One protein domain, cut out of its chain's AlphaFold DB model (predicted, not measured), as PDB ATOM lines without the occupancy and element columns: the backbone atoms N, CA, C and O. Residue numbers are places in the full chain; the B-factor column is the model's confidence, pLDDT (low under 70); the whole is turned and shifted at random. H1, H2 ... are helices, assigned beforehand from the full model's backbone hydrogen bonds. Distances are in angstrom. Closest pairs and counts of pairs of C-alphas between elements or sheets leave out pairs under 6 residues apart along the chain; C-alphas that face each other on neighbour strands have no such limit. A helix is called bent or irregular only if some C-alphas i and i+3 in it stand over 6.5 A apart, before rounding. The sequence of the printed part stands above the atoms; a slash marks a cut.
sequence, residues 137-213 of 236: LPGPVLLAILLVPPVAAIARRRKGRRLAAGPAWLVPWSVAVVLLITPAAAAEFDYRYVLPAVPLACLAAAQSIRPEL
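What this domain is: This is residues 137 to 213 of the 236 residues of an uncharacterized protein of Actinomadura parvosata subsp. kistnae (UniProt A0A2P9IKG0). A bent first helix, H1, packs on one helix of a hairpin made by H2 and H3, and its end sticks out with the turn after it, residues 154 to 160. The printed part has 77 residues with three named helices, H1, H2 and H3 in that order, and no named strand: all helix. The whole is elongated, spanning 42 by 23 by 21 A, and only just compact, close to loose, with a radius of gyration of the C-alphas of 13.5 A.

How they stand to each other: H1, residues 139 to 158, was assigned as one helix by its hydrogen bonds but is bent: C-alphas 146 and 149 are 6.8 A apart, and its arms H1a, residues 139 to 146, and H1b, residues 149 to 158, stand at a steep tilt of 46 degrees. H1a touches H3, residues 191 to 209, with residues 198 to 205 of H3 alone, the same way at a steep tilt of 40 degrees; the closest C-alphas, of Leu 146 and Ala 201, are 5.5 A apart. H1b touches H3 with residues 204 to 209 of H3 alone, at a shallow tilt of 28 degrees, closest at the C-alphas of Pro 149 and Ser 208, 5.1 A. H2, residues 170 to 186, forms a helical hairpin with H3, opposite ways at a shallow tilt of 26 degrees; they touch, closest at the C-alphas of Ala 176 and Ala 197, 4.3 A. H1a and H2 are close but not clearly touching, closest at the C-alphas of Leu 146 and Trp 173, 7.2 A. Every O i to N i+4 pair is within hydrogen-bond range in H1a and H1b, against 11 of 13 in H2 and 12 of 15 in H3.

Where its parts are: H1a begins at C-alpha 139 (-53.975, -39.107, -16.303) and is 10.5 A long; H1b is 14.5 A. H2, 23.0 A, is only just irregular, with C-alphas 180 and 183 6.52 A apart. H3, 27.4 A, has a kink of 27 degrees near residue 198 and ends at C-alpha 209 (-33.553, -40.376, -21.604).

The domain as a whole: The C-alphas of Gly 160 and Ala 187, the two farthest apart, are 42.3 A apart. The printed part has no cut; the link from H1 to H2 is long, 11 residues, and that from H2 to H3 tight. Residues 161 to 166 and 211 to 213 have pLDDT under 70.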
ATOM      1  N   LEU A 137     -51.542 -33.728 -11.832       92.06
ATOM      2  CA  LEU A 137     -51.047 -34.446 -13.000       92.06
ATOM      3  C   LEU A 137     -52.241 -35.124 -13.693       92.06
ATOM      4  O   LEU A 137     -52.793 -36.063 -13.117       92.06
ATOM      5  N   PRO A 138     -52.679 -34.673 -14.883       94.19
ATOM      6  CA  PRO A 138     -53.754 -35.347 -15.604       94.19
ATOM      7  C   PRO A 138     -53.321 -36.761 -15.995       94.19
ATOM      8  O   PRO A 138     -52.169 -36.978 -16.387       94.19
ATOM      9  N   GLY A 139     -54.249 -37.714 -15.959       95.19
ATOM     10  CA  GLY A 139     -53.975 -39.107 -16.303       95.19
ATOM     11  C   GLY A 139     -53.324 -39.310 -17.683       95.19
ATOM     12  O   GLY A 139     -52.376 -40.091 -17.776       95.19
ATOM     13  N   PRO A 140     -53.704 -38.572 -18.748       97.38
ATOM     14  CA  PRO A 140     -53.035 -38.684 -20.044       97.38
ATOM     15  C   PRO A 140     -51.567 -38.247 -20.014       97.38
ATOM     16  O   PRO A 140     -50.747 -38.788 -20.755       97.38
ATOM     17  N   VAL A 141     -51.205 -37.303 -19.138       97.25
ATOM     18  CA  VAL A 141     -49.806 -36.894 -18.949       97.25
ATOM     19  C   VAL A 141     -49.027 -38.002 -18.240       97.25
ATOM     20  O   VAL A 141     -47.916 -38.321 -18.658       97.25
ATOM     21  N   LEU A 142     -49.617 -38.649 -17.227       97.06
ATOM     22  CA  LEU A 142     -49.029 -39.841 -16.607       97.06
ATOM     23  C   LEU A 142     -48.812 -40.963 -17.634       97.06
ATOM     24  O   LEU A 142     -47.733 -41.556 -17.670       97.06
ATOM     25  N   LEU A 143     -49.792 -41.219 -18.505       97.62
ATOM     26  CA  LEU A 143     -49.651 -42.192 -19.590       97.62
ATOM     27  C   LEU A 143     -48.482 -41.828 -20.514       97.62
ATOM     28  O   LEU A 143     -47.652 -42.681 -20.820       97.62
ATOM     29  N   ALA A 144     -48.371 -40.559 -20.916       98.00
ATOM     30  CA  ALA A 144     -47.254 -40.094 -21.730       98.00
ATOM     31  C   ALA A 144     -45.903 -40.352 -21.040       98.00
ATOM     32  O   ALA A 144     -44.998 -40.893 -21.674       98.00
ATOM     33  N   ILE A 145     -45.786 -40.052 -19.740       97.81
ATOM     34  CA  ILE A 145     -44.580 -40.315 -18.936       97.81
ATOM     35  C   ILE A 145     -44.256 -41.817 -18.903       97.81
ATOM     36  O   ILE A 145     -43.109 -42.197 -19.139       97.81
ATOM     37  N   LEU A 146     -45.250 -42.683 -18.678       97.50
ATOM     38  CA  LEU A 146     -45.081 -44.143 -18.680       97.50
ATOM     39  C   LEU A 146     -44.645 -44.703 -20.040       97.50
ATOM     40  O   LEU A 146     -43.970 -45.734 -20.090       97.50
ATOM     41  N   LEU A 147     -45.006 -44.036 -21.138       97.69
ATOM     42  CA  LEU A 147     -44.623 -44.428 -22.494       97.69
ATOM     43  C   LEU A 147     -43.223 -43.940 -22.894       97.69
ATOM     44  O   LEU A 147     -42.635 -44.506 -23.818       97.69
ATOM     45  N   VAL A 148     -42.643 -42.953 -22.197       96.50
ATOM     46  CA  VAL A 148     -41.296 -42.440 -22.507       96.50
ATOM     47  C   VAL A 148     -40.243 -43.561 -22.526       96.50
ATOM     48  O   VAL A 148     -39.549 -43.680 -23.544       96.50
ATOM     49  N   PRO A 149     -40.106 -44.422 -21.494       94.12
ATOM     50  CA  PRO A 149     -39.081 -45.463 -21.499       94.12
ATOM     51  C   PRO A 149     -39.173 -46.485 -22.648       94.12
ATOM     52  O   PRO A 149     -38.162 -46.662 -23.346       94.12
ATOM     53  N   PRO A 150     -40.327 -47.134 -22.920       93.94
ATOM     54  CA  PRO A 150     -40.428 -48.080 -24.031       93.94
ATOM     55  C   PRO A 150     -40.257 -47.399 -25.396       93.94
ATOM     56  O   PRO A 150     -39.556 -47.940 -26.256       93.94
ATOM     57  N   VAL A 151     -40.791 -46.187 -25.595       94.25
ATOM     58  CA  VAL A 151     -40.607 -45.431 -26.847       94.25
ATOM     59  C   VAL A 151     -39.132 -45.084 -27.068       94.25
ATOM     60  O   VAL A 151     -38.591 -45.329 -28.150       94.25
ATOM     61  N   ALA A 152     -38.433 -44.598 -26.036       90.31
ATOM     62  CA  ALA A 152     -37.002 -44.308 -26.101       90.31
ATOM     63  C   ALA A 152     -36.159 -45.571 -26.359       90.31
ATOM     64  O   ALA A 152     -35.119 -45.512 -27.026       90.31
ATOM     65  N   ALA A 153     -36.572 -46.731 -25.841       88.81
ATOM     66  CA  ALA A 153     -35.921 -48.009 -26.116       88.81
ATOM     67  C   ALA A 153     -36.101 -48.445 -27.582       88.81
ATOM     68  O   ALA A 153     -35.114 -48.782 -28.241       88.81
ATOM     69  N   ILE A 154     -37.324 -48.377 -28.121       89.62
ATOM     70  CA  ILE A 154     -37.628 -48.718 -29.522       89.62
ATOM     71  C   ILE A 154     -36.880 -47.785 -30.486       89.62
ATOM     72  O   ILE A 154     -36.244 -48.253 -31.433       89.62
ATOM     73  N   ALA A 155     -36.885 -46.476 -30.223       88.88
ATOM     74  CA  ALA A 155     -36.193 -45.490 -31.052       88.88
ATOM     75  C   ALA A 155     -34.671 -45.727 -31.106       88.88
ATOM     76  O   ALA A 155     -34.064 -45.622 -32.172       88.88
ATOM     77  N   ARG A 156     -34.044 -46.099 -29.979       85.38
ATOM     78  CA  ARG A 156     -32.609 -46.440 -29.928       85.38
ATOM     79  C   ARG A 156     -32.279 -47.720 -30.689       85.38
ATOM     80  O   ARG A 156     -31.282 -47.733 -31.408       85.38
ATOM     81  N   ARG A 157     -33.130 -48.750 -30.583       83.81
ATOM     82  CA  ARG A 157     -32.984 -49.996 -31.356       83.81
ATOM     83  C   ARG A 157     -33.014 -49.729 -32.860       83.81
ATOM     84  O   ARG A 157     -32.135 -50.204 -33.568       83.81
ATOM     85  N   ARG A 158     -33.962 -48.912 -33.339       85.31
ATOM     86  CA  ARG A 158     -34.059 -48.536 -34.765       85.31
ATOM     87  C   ARG A 158     -32.835 -47.773 -35.280       85.31
ATOM     88  O   ARG A 158     -32.496 -47.903 -36.446       85.31
ATOM     89  N   LYS A 159     -32.152 -47.012 -34.419       84.12
ATOM     90  CA  LYS A 159     -30.915 -46.282 -34.753       84.12
ATOM     91  C   LYS A 159     -29.638 -47.136 -34.645       84.12
ATOM     92  O   LYS A 159     -28.546 -46.580 -34.672       84.12
ATOM     93  N   GLY A 160     -29.748 -48.454 -34.453       73.38
ATOM     94  CA  GLY A 160     -28.592 -49.358 -34.376       73.38
ATOM     95  C   GLY A 160     -27.706 -49.176 -33.135       73.38
ATOM     96  O   GLY A 160     -26.626 -49.759 -33.057       73.38
ATOM     97  N   ARG A 161     -28.138 -48.392 -32.136       66.88
ATOM     98  CA  ARG A 161     -27.389 -48.227 -30.880       66.88
ATOM     99  C   ARG A 161     -27.620 -49.464 -30.014       66.88
ATOM    100  O   ARG A 161     -28.755 -49.724 -29.610       66.88
ATOM    101  N   ARG A 162     -26.557 -50.224 -29.711       58.97
ATOM    102  CA  ARG A 162     -26.626 -51.347 -28.758       58.97
ATOM    103  C   ARG A 162     -27.191 -50.839 -27.426       58.97
ATOM    104  O   ARG A 162     -26.716 -49.831 -26.902       58.97
ATOM    105  N   LEU A 163     -28.196 -51.532 -26.887       57.06
ATOM    106  CA  LEU A 163     -28.640 -51.315 -25.510       57.06
ATOM    107  C   LEU A 163     -27.478 -51.687 -24.585       57.06
ATOM    108  O   LEU A 163     -27.156 -52.860 -24.427       57.06
ATOM    109  N   ALA A 164     -26.802 -50.683 -24.035       49.25
ATOM    110  CA  ALA A 164     -25.760 -50.895 -23.046       49.25
ATOM    111  C   ALA A 164     -26.409 -51.316 -21.719       49.25
ATOM    112  O   ALA A 164     -27.122 -50.506 -21.137       49.25
ATOM    113  N   ALA A 165     -26.123 -52.546 -21.268       53.50
ATOM    114  CA  ALA A 165     -26.561 -53.146 -19.998       53.50
ATOM    115  C   ALA A 165     -28.090 -53.141 -19.749       53.50
ATOM    116  O   ALA A 165     -28.868 -52.514 -20.469       53.50
ATOM    117  N   GLY A 166     -28.542 -53.913 -18.753       62.84
ATOM    118  CA  GLY A 166     -29.951 -53.949 -18.349       62.84
ATOM    119  C   GLY A 166     -30.466 -52.526 -18.092       62.84
ATOM    120  O   GLY A 166     -29.827 -51.796 -17.332       62.84
ATOM    121  N   PRO A 167     -31.554 -52.078 -18.743       75.50
ATOM    122  CA  PRO A 167     -31.971 -50.692 -18.623       75.50
ATOM    123  C   PRO A 167     -32.378 -50.375 -17.183       75.50
ATOM    124  O   PRO A 167     -33.368 -50.916 -16.701       75.50
ATOM    125  N   ALA A 168     -31.649 -49.474 -16.516       85.44
ATOM    126  CA  ALA A 168     -31.932 -49.058 -15.136       85.44
ATOM    127  C   ALA A 168     -33.398 -48.628 -14.938       85.44
ATOM    128  O   ALA A 168     -33.987 -48.907 -13.898       85.44
ATOM    129  N   TRP A 169     -34.008 -48.056 -15.986       90.44
ATOM    130  CA  TRP A 169     -35.405 -47.631 -15.999       90.44
ATOM    131  C   TRP A 169     -36.418 -48.769 -15.839       90.44
ATOM    132  O   TRP A 169     -37.544 -48.493 -15.435       90.44
ATOM    133  N   LEU A 170     -36.055 -50.026 -16.136       93.12
ATOM    134  CA  LEU A 170     -36.989 -51.156 -16.080       93.12
ATOM    135  C   LEU A 170     -37.528 -51.391 -14.677       93.12
ATOM    136  O   LEU A 170     -38.700 -51.711 -14.545       93.12
ATOM    137  N   VAL A 171     -36.699 -51.250 -13.643       94.00
ATOM    138  CA  VAL A 171     -37.133 -51.497 -12.264       94.00
ATOM    139  C   VAL A 171     -38.222 -50.500 -11.849       94.00
ATOM    140  O   VAL A 171     -39.344 -50.946 -11.617       94.00
ATOM    141  N   PRO A 172     -37.977 -49.172 -11.817       96.19
ATOM    142  CA  PRO A 172     -39.011 -48.216 -11.424       96.19
ATOM    143  C   PRO A 172     -40.211 -48.224 -12.380       96.19
ATOM    144  O   PRO A 172     -41.339 -48.057 -11.929       96.19
ATOM    145  N   TRP A 173     -40.002 -48.487 -13.676       97.44
ATOM    146  CA  TRP A 173     -41.103 -48.607 -14.635       97.44
ATOM    147  C   TRP A 173     -42.002 -49.806 -14.335       97.44
ATOM    148  O   TRP A 173     -43.216 -49.649 -14.260       97.44
ATOM    149  N   SER A 174     -41.421 -50.988 -14.115       97.00
ATOM    150  CA  SER A 174     -42.179 -52.194 -13.784       97.00
ATOM    151  C   SER A 174     -42.922 -52.032 -12.465       97.00
ATOM    152  O   SER A 174     -44.085 -52.408 -12.393       97.00
ATOM    153  N   VAL A 175     -42.305 -51.422 -11.445       97.94
ATOM    154  CA  VAL A 175     -43.005 -51.147 -10.180       97.94
ATOM    155  C   VAL A 175     -44.176 -50.187 -10.403       97.94
ATOM    156  O   VAL A 175     -45.269 -50.456  -9.912       97.94
ATOM    157  N   ALA A 176     -43.999 -49.117 -11.186       98.06
ATOM    158  CA  ALA A 176     -45.092 -48.203 -11.520       98.06
ATOM    159  C   ALA A 176     -46.241 -48.924 -12.249       98.06
ATOM    160  O   ALA A 176     -47.400 -48.753 -11.886       98.06
ATOM    161  N   VAL A 177     -45.931 -49.771 -13.237       98.06
ATOM    162  CA  VAL A 177     -46.938 -50.563 -13.964       98.06
ATOM    163  C   VAL A 177     -47.650 -51.544 -13.035       98.06
ATOM    164  O   VAL A 177     -48.876 -51.615 -13.063       98.06
ATOM    165  N   VAL A 178     -46.911 -52.262 -12.184       98.00
ATOM    166  CA  VAL A 178     -47.468 -53.221 -11.217       98.00
ATOM    167  C   VAL A 178     -48.397 -52.523 -10.229       98.00
ATOM    168  O   VAL A 178     -49.489 -53.033  -9.983       98.00
ATOM    169  N   LEU A 179     -48.020 -51.347  -9.719       97.81
ATOM    170  CA  LEU A 179     -48.867 -50.552  -8.828       97.81
ATOM    171  C   LEU A 179     -50.191 -50.163  -9.492       97.81
ATOM    172  O   LEU A 179     -51.211 -50.173  -8.820       97.81
ATOM    173  N   LEU A 180     -50.195 -49.855 -10.791       97.56
ATOM    174  CA  LEU A 180     -51.416 -49.463 -11.500       97.56
ATOM    175  C   LEU A 180     -52.289 -50.663 -11.900       97.56
ATOM    176  O   LEU A 180     -53.509 -50.592 -11.787       97.56
ATOM    177  N   ILE A 181     -51.689 -51.763 -12.366       97.75
ATOM    178  CA  ILE A 181     -52.439 -52.909 -12.907       97.75
ATOM    179  C   ILE A 181     -52.947 -53.868 -11.829       97.75
ATOM    180  O   ILE A 181     -54.036 -54.411 -11.967       97.75
ATOM    181  N   THR A 182     -52.183 -54.077 -10.752       96.94
ATOM    182  CA  THR A 182     -52.545 -55.012  -9.672       96.94
ATOM    183  C   THR A 182     -53.900 -54.697  -9.040       96.94
ATOM    184  O   THR A 182     -54.729 -55.603  -8.986       96.94
ATOM    185  N   PRO A 183     -54.176 -53.461  -8.579       94.69
ATOM    186  CA  PRO A 183     -55.465 -53.154  -7.970       94.69
ATOM    187  C   PRO A 183     -56.606 -53.269  -8.986       94.69
ATOM    188  O   PRO A 183     -57.607 -53.901  -8.678       94.69
ATOM    189  N   ALA A 184     -56.412 -52.803 -10.225       95.00
ATOM    190  CA  ALA A 184     -57.392 -52.945 -11.304       95.00
ATOM    191  C   ALA A 184     -57.717 -54.412 -11.652       95.00
ATOM    192  O   ALA A 184     -58.815 -54.702 -12.115       95.00
ATOM    193  N   ALA A 185     -56.767 -55.330 -11.450       95.25
ATOM    194  CA  ALA A 185     -56.947 -56.756 -11.705       95.25
ATOM    195  C   ALA A 185     -57.534 -57.523 -10.509       95.25
ATOM    196  O   ALA A 185     -58.332 -58.436 -10.696       95.25
ATOM    197  N   ALA A 186     -57.127 -57.187  -9.285       91.94
ATOM    198  CA  ALA A 186     -57.464 -57.969  -8.095       91.94
ATOM    199  C   ALA A 186     -58.652 -57.412  -7.298       91.94
ATOM    200  O   ALA A 186     -59.325 -58.169  -6.603       91.94
ATOM    201  N   ALA A 187     -58.883 -56.104  -7.363       89.44
ATOM    202  CA  ALA A 187     -59.932 -55.415  -6.627       89.44
ATOM    203  C   ALA A 187     -60.598 -54.381  -7.543       89.44
ATOM    204  O   ALA A 187     -61.483 -54.732  -8.318       89.44
ATOM    205  N   GLU A 188     -60.156 -53.131  -7.483       92.12
ATOM    206  CA  GLU A 188     -60.611 -52.007  -8.300       92.12
ATOM    207  C   GLU A 188     -59.543 -50.916  -8.343       92.12
ATOM    208  O   GLU A 188     -58.567 -50.934  -7.589       92.12
ATOM    209  N   PHE A 189     -59.741 -49.934  -9.214       94.25
ATOM    210  CA  PHE A 189     -58.976 -48.701  -9.212       94.25
ATOM    211  C   PHE A 189     -59.158 -47.897  -7.914       94.25
ATOM    212  O   PHE A 189     -60.273 -47.570  -7.519       94.25
ATOM    213  N   ASP A 190     -58.039 -47.457  -7.332       92.75
ATOM    214  CA  ASP A 190     -58.009 -46.499  -6.226       92.75
ATOM    215  C   ASP A 190     -56.803 -45.548  -6.380       92.75
ATOM    216  O   ASP A 190     -55.695 -45.949  -6.765       92.75
ATOM    217  N   TYR A 191     -57.005 -44.263  -6.067       92.94
ATOM    218  CA  TYR A 191     -55.980 -43.222  -6.189       92.94
ATOM    219  C   TYR A 191     -54.720 -43.488  -5.354       92.94
ATOM    220  O   TYR A 191     -53.643 -43.012  -5.727       92.94
ATOM    221  N   ARG A 192     -54.807 -44.286  -4.283       93.31
ATOM    222  CA  ARG A 192     -53.666 -44.652  -3.428       93.31
ATOM    223  C   ARG A 192     -52.525 -45.321  -4.176       93.31
ATOM    224  O   ARG A 192     -51.392 -45.239  -3.717       93.31
ATOM    225  N   TYR A 193     -52.807 -45.977  -5.299       95.06
ATOM    226  CA  TYR A 193     -51.792 -46.660  -6.098       95.06
ATOM    227  C   TYR A 193     -51.201 -45.762  -7.185       95.06
ATOM    228  O   TYR A 193     -50.034 -45.908  -7.551       95.06
ATOM    229  N   VAL A 194     -51.969 -44.774  -7.651       94.75
ATOM    230  CA  VAL A 194     -51.491 -43.767  -8.607       94.75
ATOM    231  C   VAL A 194     -50.446 -42.865  -7.955       94.75
ATOM    232  O   VAL A 194     -49.409 -42.595  -8.557       94.75
ATOM    233  N   LEU A 195     -50.683 -42.442  -6.708       92.50
ATOM    234  CA  LEU A 195     -49.786 -41.555  -5.956       92.50
ATOM    235  C   LEU A 195     -48.320 -42.048  -5.913       92.50
ATOM    236  O   LEU A 195     -47.441 -41.276  -6.303       92.50
ATOM    237  N   PRO A 196     -48.015 -43.302  -5.518       95.88
ATOM    238  CA  PRO A 196     -46.654 -43.836  -5.558       95.88
ATOM    239  C   PRO A 196     -46.175 -44.215  -6.970       95.88
ATOM    240  O   PRO A 196     -44.969 -44.220  -7.214       95.88
ATOM    241  N   ALA A 197     -47.070 -44.500  -7.925       97.44
ATOM    242  CA  ALA A 197     -46.681 -44.838  -9.298       97.44
ATOM    243  C   ALA A 197     -46.097 -43.638 -10.068       97.44
ATOM    244  O   ALA A 197     -45.173 -43.810 -10.864       97.44
ATOM    245  N   VAL A 198     -46.589 -42.419  -9.820       96.62
ATOM    246  CA  VAL A 198     -46.134 -41.184 -10.490       96.62
ATOM    247  C   VAL A 198     -44.623 -40.934 -10.348       96.62
ATOM    248  O   VAL A 198     -43.954 -40.830 -11.381       96.62
ATOM    249  N   PRO A 199     -44.036 -40.839  -9.137       97.19
ATOM    250  CA  PRO A 199     -42.604 -40.574  -9.001       97.19
ATOM    251  C   PRO A 199     -41.747 -41.683  -9.624       97.19
ATOM    252  O   PRO A 199     -40.706 -41.392 -10.211       97.19
ATOM    253  N   LEU A 200     -42.200 -42.939  -9.573       97.75
ATOM    254  CA  LEU A 200     -41.522 -44.070 -10.206       97.75
ATOM    255  C   LEU A 200     -41.555 -43.982 -11.738       97.75
ATOM    256  O   LEU A 200     -40.530 -44.190 -12.387       97.75
ATOM    257  N   ALA A 201     -42.695 -43.604 -12.321       97.62
ATOM    258  CA  ALA A 201     -42.818 -43.360 -13.754       97.62
ATOM    259  C   ALA A 201     -41.904 -42.207 -14.207       97.62
ATOM    260  O   ALA A 201     -41.187 -42.339 -15.201       97.62
ATOM    261  N   CYS A 202     -41.862 -41.107 -13.447       96.81
ATOM    262  CA  CYS A 202     -40.965 -39.977 -13.700       96.81
ATOM    263  C   CYS A 202     -39.488 -40.384 -13.617       96.81
ATOM    264  O   CYS A 202     -38.697 -40.035 -14.498       96.81
ATOM    265  N   LEU A 203     -39.114 -41.155 -12.592       95.69
ATOM    266  CA  LEU A 203     -37.761 -41.678 -12.428       95.69
ATOM    267  C   LEU A 203     -37.374 -42.567 -13.615       95.69
ATOM    268  O   LEU A 203     -36.320 -42.367 -14.217       95.69
ATOM    269  N   ALA A 204     -38.243 -43.499 -14.005       95.44
ATOM    270  CA  ALA A 204     -38.024 -44.348 -15.169       95.44
ATOM    271  C   ALA A 204     -37.849 -43.530 -16.457       95.44
ATOM    272  O   ALA A 204     -36.917 -43.776 -17.230       95.44
ATOM    273  N   ALA A 205     -38.702 -42.527 -16.682       94.88
ATOM    274  CA  ALA A 205     -38.601 -41.627 -17.827       94.88
ATOM    275  C   ALA A 205     -37.244 -40.905 -17.850       94.88
ATOM    276  O   ALA A 205     -36.541 -40.962 -18.865       94.88
ATOM    277  N   ALA A 206     -36.815 -40.325 -16.724       92.94
ATOM    278  CA  ALA A 206     -35.527 -39.643 -16.600       92.94
ATOM    279  C   ALA A 206     -34.336 -40.577 -16.888       92.94
ATOM    280  O   ALA A 206     -33.471 -40.251 -17.708       92.94
ATOM    281  N   GLN A 207     -34.326 -41.770 -16.283       90.44
ATOM    282  CA  GLN A 207     -33.288 -42.785 -16.492       90.44
ATOM    283  C   GLN A 207     -33.243 -43.274 -17.949       90.44
ATOM    284  O   GLN A 207     -32.176 -43.576 -18.486       90.44
ATOM    285  N   SER A 208     -34.398 -43.335 -18.618       89.06
ATOM    286  CA  SER A 208     -34.475 -43.779 -20.007       89.06
ATOM    287  C   SER A 208     -33.876 -42.763 -20.987       89.06
ATOM    288  O   SER A 208     -33.223 -43.183 -21.946       89.06
ATOM    289  N   ILE A 209     -34.044 -41.458 -20.737       86.06
ATOM    290  CA  ILE A 209     -33.553 -40.376 -21.604       86.06
ATOM    291  C   ILE A 209     -32.069 -40.092 -21.349       86.06
ATOM    292  O   ILE A 209     -31.327 -39.865 -22.304       86.06
ATOM    293  N   ARG A 210     -31.618 -40.128 -20.087       78.81
ATOM    294  CA  ARG A 210     -30.245 -39.769 -19.686       78.81
ATOM    295  C   ARG A 210     -29.476 -40.950 -19.067       78.81
ATOM    296  O   ARG A 210     -29.051 -40.858 -17.917       78.81
ATOM    297  N   PRO A 211     -29.236 -42.050 -19.805       66.69
ATOM    298  CA  PRO A 211     -28.500 -43.195 -19.261       66.69
ATOM    299  C   PRO A 211     -27.035 -42.857 -18.921       66.69
ATOM    300  O   PRO A 211     -26.409 -43.554 -18.128       66.69
ATOM    301  N   GLU A 212     -26.483 -41.797 -19.518       65.31
ATOM    302  CA  GLU A 212     -25.065 -41.424 -19.429       65.31
ATOM    303  C   GLU A 212     -24.704 -40.774 -18.080       65.31
ATOM    304  O   GLU A 212     -23.659 -41.095 -17.519       65.31
ATOM    305  N   LEU A 213     -25.601 -39.963 -17.497       59.09
ATOM    306  CA  LEU A 213     -25.385 -39.318 -16.189       59.09
ATOM    307  C   LEU A 213     -25.350 -40.330 -15.029       59.09
ATOM    308  O   LEU A 213     -24.584 -40.179 -14.083       59.09
TER     309      LEU A 213